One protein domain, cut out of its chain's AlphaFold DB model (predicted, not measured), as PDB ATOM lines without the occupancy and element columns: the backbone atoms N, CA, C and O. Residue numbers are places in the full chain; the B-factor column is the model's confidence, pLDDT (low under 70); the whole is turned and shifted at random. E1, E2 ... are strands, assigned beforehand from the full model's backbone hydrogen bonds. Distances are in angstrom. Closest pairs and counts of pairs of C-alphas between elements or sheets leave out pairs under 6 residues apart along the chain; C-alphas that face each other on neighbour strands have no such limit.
ATOM      1  N   SER A  16     -29.957   1.146  29.274       95.19
ATOM      2  CA  SER A  16     -30.599   2.398  28.891       95.19
ATOM      3  C   SER A  16     -30.941   2.424  27.406       95.19
ATOM      4  O   SER A  16     -30.147   1.988  26.576       95.19
ATOM      5  N   CYS A  17     -32.089   2.998  27.081       95.88
ATOM      6  CA  CYS A  17     -32.573   3.168  25.716       95.88
ATOM      7  C   CYS A  17     -33.266   4.525  25.573       95.88
ATOM      8  O   CYS A  17     -33.719   5.113  26.561       95.88
ATOM      9  N   VAL A  18     -33.350   5.020  24.341       96.06
ATOM     10  CA  VAL A  18     -34.144   6.205  23.987       96.06
ATOM     11  C   VAL A  18     -35.357   5.790  23.156       96.06
ATOM     12  O   VAL A  18     -36.436   6.360  23.317       96.06
ATOM     13  N   TYR A  19     -35.197   4.769  22.315       95.00
ATOM     14  CA  TYR A  19     -36.226   4.226  21.438       95.00
ATOM     15  C   TYR A  19     -36.300   2.701  21.557       95.00
ATOM     16  O   TYR A  19     -35.315   2.044  21.879       95.00
ATOM     17  N   SER A  20     -37.452   2.111  21.234       93.31
ATOM     18  CA  SER A  20     -37.640   0.649  21.230       93.31
ATOM     19  C   SER A  20     -36.702  -0.068  20.255       93.31
ATOM     20  O   SER A  20     -36.304  -1.197  20.500       93.31
ATOM     21  N   SER A  21     -36.289   0.606  19.174       94.31
ATOM     22  CA  SER A  21     -35.293   0.092  18.225       94.31
ATOM     23  C   SER A  21     -33.891  -0.060  18.814       94.31
ATOM     24  O   SER A  21     -33.044  -0.686  18.183       94.31
ATOM     25  N   ASP A  22     -33.631   0.543  19.977       94.56
ATOM     26  CA  ASP A  22     -32.361   0.390  20.681       94.56
ATOM     27  C   ASP A  22     -32.299  -0.953  21.425       94.56
ATOM     28  O   ASP A  22     -31.206  -1.384  21.776       94.56
ATOM     29  N   CYS A  23     -33.441  -1.609  21.659       94.88
ATOM     30  CA  CYS A  23     -33.572  -2.855  22.414       94.88
ATOM     31  C   CYS A  23     -33.633  -4.088  21.495       94.88
ATOM     32  O   CYS A  23     -33.882  -3.974  20.293       94.88
ATOM     33  N   ASN A  24     -33.417  -5.286  22.048       94.56
ATOM     34  CA  ASN A  24     -33.519  -6.522  21.264       94.56
ATOM     35  C   ASN A  24     -34.945  -6.788  20.751       94.56
ATOM     36  O   ASN A  24     -35.933  -6.252  21.247       94.56
ATOM     37  N   SER A  25     -35.063  -7.702  19.784       90.25
ATOM     38  CA  SER A  25     -36.364  -8.257  19.402       90.25
ATOM     39  C   SER A  25     -37.046  -8.884  20.625       90.25
ATOM     40  O   SER A  25     -36.443  -9.756  21.254       90.25
ATOM     41  N   ASN A  26     -38.287  -8.469  20.909       91.88
ATOM     42  CA  ASN A  26     -39.121  -8.827  22.076       91.88
ATOM     43  C   ASN A  26     -38.869  -7.992  23.348       91.88
ATOM     44  O   ASN A  26     -39.367  -8.323  24.429       91.88
ATOM     45  N   GLU A  27     -38.123  -6.897  23.221       94.50
ATOM     46  CA  GLU A  27     -37.971  -5.877  24.251       94.50
ATOM     47  C   GLU A  27     -38.559  -4.538  23.772       94.50
ATOM     48  O   GLU A  27     -38.552  -4.226  22.582       94.50
ATOM     49  N   ASP A  28     -39.036  -3.725  24.712       94.81
ATOM     50  CA  ASP A  28     -39.523  -2.370  24.463       94.81
ATOM     51  C   ASP A  28     -38.835  -1.370  25.404       94.81
ATOM     52  O   ASP A  28     -38.475  -1.693  26.544       94.81
ATOM     53  N   CYS A  29     -38.642  -0.137  24.935       95.75
ATOM     54  CA  CYS A  29     -37.994   0.907  25.712       95.75
ATOM     55  C   CYS A  29     -39.001   1.590  26.641       95.75
ATOM     56  O   CYS A  29     -39.747   2.486  26.244       95.75
ATOM     57  N   VAL A  30     -39.001   1.198  27.915       95.12
ATOM     58  CA  VAL A  30     -39.965   1.685  28.906       95.12
ATOM     59  C   VAL A  30     -39.242   2.439  30.001       95.12
ATOM     60  O   VAL A  30     -38.406   1.883  30.714       95.12
ATOM     61  N   SER A  31     -39.615   3.708  30.186       93.94
ATOM     62  CA  SER A  31     -38.996   4.589  31.190       93.94
ATOM     63  C   SER A  31     -37.470   4.695  31.036       93.94
ATOM     64  O   SER A  31     -36.749   4.787  32.025       93.94
ATOM     65  N   GLY A  32     -36.981   4.664  29.790       95.44
ATOM     66  CA  GLY A  32     -35.558   4.791  29.466       95.44
ATOM     67  C   GLY A  32     -34.729   3.523  29.680       95.44
ATOM     68  O   GLY A  32     -33.504   3.609  29.676       95.44
ATOM     69  N   THR A  33     -35.363   2.361  29.872       96.31
ATOM     70  CA  THR A  33     -34.691   1.054  29.977       96.31
ATOM     71  C   THR A  33     -35.379  -0.002  29.121       96.31
ATOM     72  O   THR A  33     -36.609  -0.011  29.052       96.31
ATOM     73  N   CYS A  34     -34.610  -0.905  28.510       97.00
ATOM     74  CA  CYS A  34     -35.159  -2.029  27.750       97.00
ATOM     75  C   CYS A  34     -35.825  -3.040  28.687       97.00
ATOM     76  O   CYS A  34     -35.208  -3.498  29.657       97.00
ATOM     77  N   LYS A  35     -37.085  -3.383  28.409       97.00
ATOM     78  CA  LYS A  35     -37.888  -4.333  29.188       97.00
ATOM     79  C   LYS A  35     -38.529  -5.379  28.290       97.00
ATOM     80  O   LYS A  35     -38.941  -5.071  27.183       97.00
ATOM     81  N   LEU A  36     -38.670  -6.589  28.806       96.75
ATOM     82  CA  LEU A  36     -39.292  -7.718  28.124       96.75
ATOM     83  C   LEU A  36     -40.804  -7.529  27.960       96.75
ATOM     84  O   LEU A  36     -41.491  -7.072  28.885       96.75
ATOM     85  N   GLU A  37     -41.323  -7.940  26.804       95.75
ATOM     86  CA  GLU A  37     -42.759  -7.990  26.538       95.75
ATOM     87  C   GLU A  37     -43.486  -9.096  27.332       95.75
ATOM     88  O   GLU A  37     -42.897  -9.964  27.979       95.75
ATOM     89  N   ARG A  38     -44.823  -9.052  27.312       94.88
ATOM     90  CA  ARG A  38     -45.689 -10.049  27.962       94.88
ATOM     91  C   ARG A  38     -45.408 -11.466  27.443       94.88
ATOM     92  O   ARG A  38     -45.275 -11.678  26.244       94.88
ATOM     93  N   GLY A  39     -45.390 -12.440  28.348       94.62
ATOM     94  CA  GLY A  39     -45.160 -13.851  28.040       94.62
ATOM     95  C   GLY A  39     -43.690 -14.259  27.932       94.62
ATOM     96  O   GLY A  39     -43.409 -15.457  28.007       94.62
ATOM     97  N   GLU A  40     -42.762 -13.307  27.827       97.31
ATOM     98  CA  GLU A  40     -41.325 -13.582  27.746       97.31
ATOM     99  C   GLU A  40     -40.739 -14.074  29.070       97.31
ATOM    100  O   GLU A  40     -41.279 -13.811  30.148       97.31
ATOM    101  N   TRP A  41     -39.622 -14.801  28.983       96.62
ATOM    102  CA  TRP A  41     -38.943 -15.356  30.150       96.62
ATOM    103  C   TRP A  41     -38.214 -14.279  30.946       96.62
ATOM    104  O   TRP A  41     -37.372 -13.566  30.411       96.62
ATOM    105  N   CYS A  42     -38.475 -14.208  32.246       96.94
ATOM    106  CA  CYS A  42     -37.887 -13.219  33.141       96.94
ATOM    107  C   CYS A  42     -37.287 -13.872  34.386       96.94
ATOM    108  O   CYS A  42     -37.667 -14.972  34.784       96.94
ATOM    109  N   SER A  43     -36.357 -13.163  35.026       96.12
ATOM    110  CA  SER A  43     -35.780 -13.563  36.321       96.12
ATOM    111  C   SER A  43     -36.120 -12.601  37.458       96.12
ATOM    112  O   SER A  43     -35.958 -12.950  38.621       96.12
ATOM    113  N   THR A  44     -36.561 -11.381  37.140       96.38
ATOM    114  CA  THR A  44     -36.934 -10.354  38.122       96.38
ATOM    115  C   THR A  44     -38.119  -9.540  37.619       96.38
ATOM    116  O   THR A  44     -38.291  -9.369  36.412       96.38
ATOM    117  N   ASP A  45     -38.910  -8.995  38.542       95.50
ATOM    118  CA  ASP A  45     -40.067  -8.142  38.242       95.50
ATOM    119  C   ASP A  45     -39.692  -6.935  37.367       95.50
ATOM    120  O   ASP A  45     -40.383  -6.615  36.399       95.50
ATOM    121  N   SER A  46     -38.544  -6.310  37.641       95.56
ATOM    122  CA  SER A  46     -38.042  -5.144  36.906       95.56
ATOM    123  C   SER A  46     -37.706  -5.415  35.440       95.56
ATOM    124  O   SER A  46     -37.668  -4.468  34.655       95.56
ATOM    125  N   ALA A  47     -37.472  -6.677  35.067       96.12
ATOM    126  CA  ALA A  47     -37.182  -7.062  33.689       96.12
ATOM    127  C   ALA A  47     -38.407  -6.930  32.772       96.12
ATOM    128  O   ALA A  47     -38.249  -6.789  31.565       96.12
ATOM    129  N   CYS A  48     -39.620  -6.972  33.328       97.06
ATOM    130  CA  CYS A  48     -40.861  -7.009  32.566       97.06
ATOM    131  C   CYS A  48     -41.451  -5.619  32.339       97.06
ATOM    132  O   CYS A  48     -41.458  -4.787  33.250       97.06
ATOM    133  N   TYR A  49     -42.058  -5.403  31.166       94.44
ATOM    134  CA  TYR A  49     -42.806  -4.185  30.827       94.44
ATOM    135  C   TYR A  49     -43.776  -3.777  31.949       94.44
ATOM    136  O   TYR A  49     -43.763  -2.640  32.419       94.44
ATOM    137  N   ALA A  50     -44.563  -4.744  32.431       93.44
ATOM    138  CA  ALA A  50     -45.571  -4.551  33.470       93.44
ATOM    139  C   ALA A  50     -45.019  -4.539  34.906       93.44
ATOM    140  O   ALA A  50     -45.790  -4.345  35.843       93.44
ATOM    141  N   GLY A  51     -43.723  -4.809  35.097       94.94
ATOM    142  CA  GLY A  51     -43.117  -4.916  36.423       94.94
ATOM    143  C   GLY A  51     -43.500  -6.176  37.210       94.94
ATOM    144  O   GLY A  51     -43.397  -6.159  38.428       94.94
ATOM    145  N   ASN A  52     -43.994  -7.234  36.555       94.75
ATOM    146  CA  ASN A  52     -44.440  -8.461  37.221       94.75
ATOM    147  C   ASN A  52     -43.874  -9.698  36.516       94.75
ATOM    148  O   ASN A  52     -44.267 -10.002  35.388       94.75
ATOM    149  N   CYS A  53     -42.989 -10.419  37.200       96.88
ATOM    150  CA  CYS A  53     -42.384 -11.673  36.777       96.88
ATOM    151  C   CYS A  53     -42.911 -12.818  37.656       96.88
ATOM    152  O   CYS A  53     -42.564 -12.936  38.833       96.88
ATOM    153  N   ARG A  54     -43.775 -13.675  37.101       96.00
ATOM    154  CA  ARG A  54     -44.401 -14.795  37.830       96.00
ATOM    155  C   ARG A  54     -44.166 -16.097  37.085       96.00
ATOM    156  O   ARG A  54     -44.356 -16.152  35.873       96.00
ATOM    157  N   GLY A  55     -43.724 -17.134  37.795       94.94
ATOM    158  CA  GLY A  55     -43.343 -18.411  37.178       94.94
ATOM    159  C   GLY A  55     -42.300 -18.253  36.064       94.94
ATOM    160  O   GLY A  55     -42.362 -18.939  35.051       94.94
ATOM    161  N   ASN A  56     -41.365 -17.312  36.234       96.94
ATOM    162  CA  ASN A  56     -40.357 -16.931  35.240       96.94
ATOM    163  C   ASN A  56     -40.922 -16.371  33.926       96.94
ATOM    164  O   ASN A  56     -40.227 -16.417  32.914       96.94
ATOM    165  N   ARG A  57     -42.150 -15.832  33.912       97.31
ATOM    166  CA  ARG A  57     -42.722 -15.145  32.747       97.31
ATOM    167  C   ARG A  57     -43.259 -13.760  33.073       97.31
ATOM    168  O   ARG A  57     -43.807 -13.526  34.152       97.31
ATOM    169  N   CYS A  58     -43.119 -12.848  32.117       97.38
ATOM    170  CA  CYS A  58     -43.638 -11.494  32.229       97.38
ATOM    171  C   CYS A  58     -45.159 -11.471  32.103       97.38
ATOM    172  O   CYS A  58     -45.730 -11.822  31.069       97.38
ATOM    173  N   CYS A  59     -45.825 -11.026  33.159       95.75
ATOM    174  CA  CYS A  59     -47.276 -10.933  33.211       95.75
ATOM    175  C   CYS A  59     -47.790  -9.648  32.555       95.75
ATOM    176  O   CYS A  59     -47.094  -8.634  32.486       95.75
ATOM    177  N   LYS A  60     -49.042  -9.676  32.093       93.56
ATOM    178  CA  LYS A  60     -49.782  -8.496  31.635       93.56
ATOM    179  C   LYS A  60     -49.974  -7.514  32.802       93.56
ATOM    180  O   LYS A  60     -50.020  -7.902  33.969       93.56
ATOM    181  N   LEU A  61     -50.109  -6.227  32.486       91.50
ATOM    182  CA  LEU A  61     -50.525  -5.216  33.461       91.50
ATOM    183  C   LEU A  61     -51.893  -5.566  34.063       91.50
ATOM    184  O   LEU A  61     -52.785  -6.028  33.353       91.50
ATOM    185  N   GLY A  62     -52.055  -5.301  35.360       85.94
ATOM    186  CA  GLY A  62     -53.320  -5.500  36.072       85.94
ATOM    187  C   GLY A  62     -53.601  -6.935  36.524       85.94
ATOM    188  O   GLY A  62     -54.670  -7.175  37.064       85.94
ATOM    189  N   ILE A  63     -52.670  -7.877  36.336       86.62
ATOM    190  CA  ILE A  63     -52.775  -9.213  36.938       86.62
ATOM    191  C   ILE A  63     -52.695  -9.083  38.467       86.62
ATOM    192  O   ILE A  63     -51.784  -8.423  38.976       86.62
ATOM    193  N   SER A  64     -53.624  -9.698  39.209       84.69
ATOM    194  CA  SER A  64     -53.594  -9.642  40.673       84.69
ATOM    195  C   SER A  64     -52.345 -10.303  41.248       84.69
ATOM    196  O   SER A  64     -51.730 -11.201  40.666       84.69
ATOM    197  N   GLY A  65     -52.026  -9.926  42.488       88.25
ATOM    198  CA  GLY A  65     -51.024 -10.621  43.296       88.25
ATOM    199  C   GLY A  65     -51.367 -12.086  43.600       88.25
ATOM    200  O   GLY A  65     -50.532 -12.784  44.166       88.25
ATOM    201  N   LEU A  66     -52.563 -12.561  43.230       91.50
ATOM    202  CA  LEU A  66     -52.978 -13.952  43.392       91.50
ATOM    203  C   LEU A  66     -52.451 -14.850  42.271       91.50
ATOM    204  O   LEU A  66     -52.481 -16.070  42.427       91.50
ATOM    205  N   CYS A  67     -51.961 -14.277  41.169       94.75
ATOM    206  CA  CYS A  67     -51.368 -15.036  40.081       94.75
ATOM    207  C   CYS A  67     -49.945 -15.499  40.410       94.75
ATOM    208  O   CYS A  67     -49.050 -14.684  40.653       94.75
ATOM    209  N   THR A  68     -49.717 -16.811  40.373       95.31
ATOM    210  CA  THR A  68     -48.416 -17.418  40.686       95.31
ATOM    211  C   THR A  68     -47.579 -17.703  39.445       95.31
ATOM    212  O   THR A  68     -46.352 -17.706  39.534       95.31
ATOM    213  N   GLU A  69     -48.214 -17.904  38.289       95.19
ATOM    214  CA  GLU A  69     -47.531 -18.163  37.019       95.19
ATOM    215  C   GLU A  69     -48.338 -17.614  35.845       95.19
ATOM    216  O   GLU A  69     -49.554 -17.801  35.769       95.19
ATOM    217  N   CYS A  70     -47.649 -16.951  34.917       95.69
ATOM    218  CA  CYS A  70     -48.242 -16.440  33.689       95.69
ATOM    219  C   CYS A  70     -47.963 -17.378  32.509       95.69
ATOM    220  O   CYS A  70     -46.930 -18.033  32.460       95.69
ATOM    221  N   ASN A  71     -48.883 -17.455  31.549       94.06
ATOM    222  CA  ASN A  71     -48.726 -18.253  30.336       94.06
ATOM    223  C   ASN A  71     -47.894 -17.516  29.266       94.06
ATOM    224  O   ASN A  71     -47.402 -16.406  29.476       94.06
ATOM    225  N   THR A  72     -47.754 -18.119  28.084       95.19
ATOM    226  CA  THR A  72     -46.973 -17.579  26.952       95.19
ATOM    227  C   THR A  72     -47.489 -16.258  26.386       95.19
ATOM    228  O   THR A  72     -46.796 -15.637  25.594       95.19
ATOM    229  N   TYR A  73     -48.688 -15.820  26.770       93.62
ATOM    230  CA  TYR A  73     -49.273 -14.541  26.357       93.62
ATOM    231  C   TYR A  73     -49.253 -13.498  27.489       93.62
ATOM    232  O   TYR A  73     -49.741 -12.380  27.317       93.62
ATOM    233  N   GLY A  74     -48.709 -13.862  28.656       93.50
ATOM    234  CA  GLY A  74     -48.677 -13.031  29.858       93.50
ATOM    235  C   GLY A  74     -49.984 -13.006  30.656       93.50
ATOM    236  O   GLY A  74     -50.100 -12.206  31.582       93.50
ATOM    237  N   TYR A  75     -50.968 -13.853  30.334       93.12
ATOM    238  CA  TYR A  75     -52.161 -14.024  31.174       93.12
ATOM    239  C   TYR A  75     -51.868 -14.945  32.345       93.12
ATOM    240  O   TYR A  75     -50.954 -15.764  32.260       93.12
ATOM    241  N   CYS A  76     -52.660 -14.859  33.412       93.50
ATOM    242  CA  CYS A  76     -52.492 -15.780  34.522       93.50
ATOM    243  C   CYS A  76     -52.815 -17.218  34.098       93.50
ATOM    244  O   CYS A  76     -53.928 -17.503  33.666       93.50
ATOM    245  N   GLY A  77     -51.831 -18.111  34.187       92.00
ATOM    246  CA  GLY A  77     -51.991 -19.541  33.920       92.00
ATOM    247  C   GLY A  77     -52.236 -20.352  35.191       92.00
ATOM    248  O   GLY A  77     -52.928 -21.364  35.144       92.00
ATOM    249  N   VAL A  78     -51.697 -19.897  36.326       91.62
ATOM    250  CA  VAL A  78     -51.853 -20.558  37.627       91.62
ATOM    251  C   VAL A  78     -52.120 -19.519  38.705       91.62
ATOM    252  O   VAL A  78     -51.396 -18.529  38.827       91.62
ATOM    253  N   CYS A  79     -53.143 -19.783  39.507       92.88
ATOM    254  CA  CYS A  79     -53.560 -18.952  40.622       92.88
ATOM    255  C   CYS A  79     -53.185 -19.593  41.959       92.88
ATOM    256  O   CYS A  79     -53.113 -20.815  42.091       92.88
ATOM    257  N   SER A  80     -52.955 -18.761  42.968       91.19
ATOM    258  CA  SER A  80     -52.666 -19.207  44.329       91.19
ATOM    259  C   SER A  80     -53.905 -19.797  45.009       91.19
ATOM    260  O   SER A  80     -55.017 -19.297  44.866       91.19
ATOM    261  N   GLY A  81     -53.697 -20.847  45.808       88.06
ATOM    262  CA  GLY A  81     -54.670 -21.348  46.779       88.06
ATOM    263  C   GLY A  81     -56.045 -21.689  46.196       88.06
ATOM    264  O   GLY A  81     -56.195 -22.647  45.443       88.06
ATOM    265  N   ALA A  82     -57.055 -20.929  46.621       81.56
ATOM    266  CA  ALA A  82     -58.462 -21.148  46.306       81.56
ATOM    267  C   ALA A  82     -58.943 -20.304  45.118       81.56
ATOM    268  O   ALA A  82     -60.091 -19.886  45.114       81.56
ATOM    269  N   TYR A  83     -58.093 -20.014  44.134       85.25
ATOM    270  CA  TYR A  83     -58.461 -19.227  42.955       85.25
ATOM    271  C   TYR A  83     -58.183 -20.018  41.668       85.25
ATOM    272  O   TYR A  83     -57.316 -20.891  41.656       85.25
ATOM    273  N   TYR A  84     -58.912 -19.734  40.588       85.06
ATOM    274  CA  TYR A  84     -58.710 -20.342  39.269       85.06
ATOM    275  C   TYR A  84     -58.636 -19.269  38.171       85.06
ATOM    276  O   TYR A  84     -59.177 -18.177  38.357       85.06
ATOM    277  N   PRO A  85     -57.961 -19.544  37.040       83.75
ATOM    278  CA  PRO A  85     -57.943 -18.620  35.914       83.75
ATOM    279  C   PRO A  85     -59.354 -18.507  35.336       83.75
ATOM    280  O   PRO A  85     -59.930 -19.526  34.940       83.75
ATOM    281  N   ASP A  86     -59.911 -17.299  35.276       78.69
ATOM    282  CA  ASP A  86     -61.132 -17.071  34.507       78.69
ATOM    283  C   ASP A  86     -60.836 -17.426  33.040       78.69
ATOM    284  O   ASP A  86     -59.872 -16.937  32.450       78.69
ATOM    285  N   GLY A  87     -61.607 -18.345  32.453       75.50
ATOM    286  CA  GLY A  87     -61.387 -18.830  31.085       75.50
ATOM    287  C   GLY A  87     -61.547 -17.738  30.023       75.50
ATOM    288  O   GLY A  87     -61.217 -17.952  28.856       75.50
ATOM    289  N   ASN A  88     -62.029 -16.560  30.418       76.19
ATOM    290  CA  ASN A  88     -61.995 -15.373  29.594       76.19
ATOM    291  C   ASN A  88     -60.563 -14.842  29.515       76.19
ATOM    292  O   ASN A  88     -59.965 -14.455  30.514       76.19
ATOM    293  N   TYR A  89     -60.043 -14.751  28.290       64.69
ATOM    294  CA  TYR A  89     -58.720 -14.233  27.915       64.69
ATOM    295  C   TYR A  89     -58.401 -12.815  28.417       64.69
ATOM    296  O   TYR A  89     -57.394 -12.243  28.004       64.69
ATOM    297  N   GLU A  90     -59.255 -12.211  29.245       61.22
ATOM    298  CA  GLU A  90     -59.092 -10.852  29.707       61.22
ATOM    299  C   GLU A  90     -58.413 -10.709  31.056       61.22
ATOM    300  O   GLU A  90     -57.380 -10.043  31.032       61.22
ATOM    301  N   LEU A  91     -58.856 -11.272  32.184       67.44
ATOM    302  CA  LEU A  91     -58.190 -10.953  33.450       67.44
ATOM    303  C   LEU A  91     -58.519 -11.890  34.618       67.44
ATOM    304  O   LEU A  91     -59.668 -12.157  34.933       67.44
ATOM    305  N   ASP A  92     -57.437 -12.175  35.336       78.44
ATOM    306  CA  ASP A  92     -57.363 -12.417  36.769       78.44
ATOM    307  C   ASP A  92     -57.782 -13.772  37.350       78.44
ATOM    308  O   ASP A  92     -58.462 -14.603  36.756       78.44
ATOM    309  N   CYS A  93     -57.254 -14.000  38.548       85.12
ATOM    310  CA  CYS A  93     -57.577 -15.139  39.381       85.12
ATOM    311  C   CYS A  93     -58.925 -14.909  40.054       85.12
ATOM    312  O   CYS A  93     -59.028 -14.113  40.988       85.12
ATOM    313  N   THR A  94     -59.947 -15.631  39.610       83.88
ATOM    314  CA  THR A  94     -61.270 -15.587  40.231       83.88
ATOM    315  C   THR A  94     -61.286 -16.535  41.415       83.88
ATOM    316  O   THR A  94     -60.686 -17.613  41.372       83.88
ATOM    317  N   ALA A  95     -61.920 -16.118  42.513       78.75
ATOM    318  CA  ALA A  95     -62.091 -16.997  43.659       78.75
ATOM    319  C   ALA A  95     -62.795 -18.262  43.173       78.75
ATOM    320  O   ALA A  95     -63.828 -18.181  42.514       78.75
ATOM    321  N   LYS A  96     -62.221 -19.426  43.486       67.31
ATOM    322  CA  LYS A  96     -62.919 -20.700  43.412       67.31
ATOM    323  C   LYS A  96     -64.143 -20.515  44.273       67.31
ATOM    324  O   LYS A  96     -64.017 -20.440  45.495       67.31
TER     325      LYS A  96
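AT A GLANCE: This is residues 16 to 96 of the 275 residues of an uncharacterized protein of Emiliania huxleyi (UniProt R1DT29). Little regular structure: a rod made mostly of loops, with hairpin E1-E2 towards one end, E3-E4 and then E5-E6 towards the other, and the looped residues 37 to 66 between. The 81 printed residues have no named helix and six strands, E1 to E6 in chain order, in three antiparallel two-stranded sheets; the class is all strand, with 22 residues in named elements. The whole is compact, radius of gyration 13.3 A, spanning 44 by 21 by 17 A.

HOW THE PARTS SIT: E3, residues 67 to 70, and E4, residues 76 to 79, form an antiparallel hairpin; N 68 and O 78, 2.9 A apart, are within hydrogen-bond range. So are N 84 and O 94, 2.9 A, in the hairpin of E5, residues 83 to 85, and E6, residues 93 to 95. The closest C-alphas of E4 and E6, Cys 79 and Cys 93, are 5.7 A apart. E1, residues 27 to 30, and E2, residues 33 to 36, form the third hairpin, with N 28 and O 35 at 2.8 A. E2 and E3 are apart.

IN THESE COORDINATES: E1 spans 9.1 A from C-alpha 27 at (-37.971, -5.877, 24.251), E2 10.1 A. E6 ends at C-alpha 95 (-62.091, -16.997, 43.659).

THE WHOLE: The printed part has no cut. The link E2 to E3 is long. Residues 89 to 91 and 96 have pLDDT under 70.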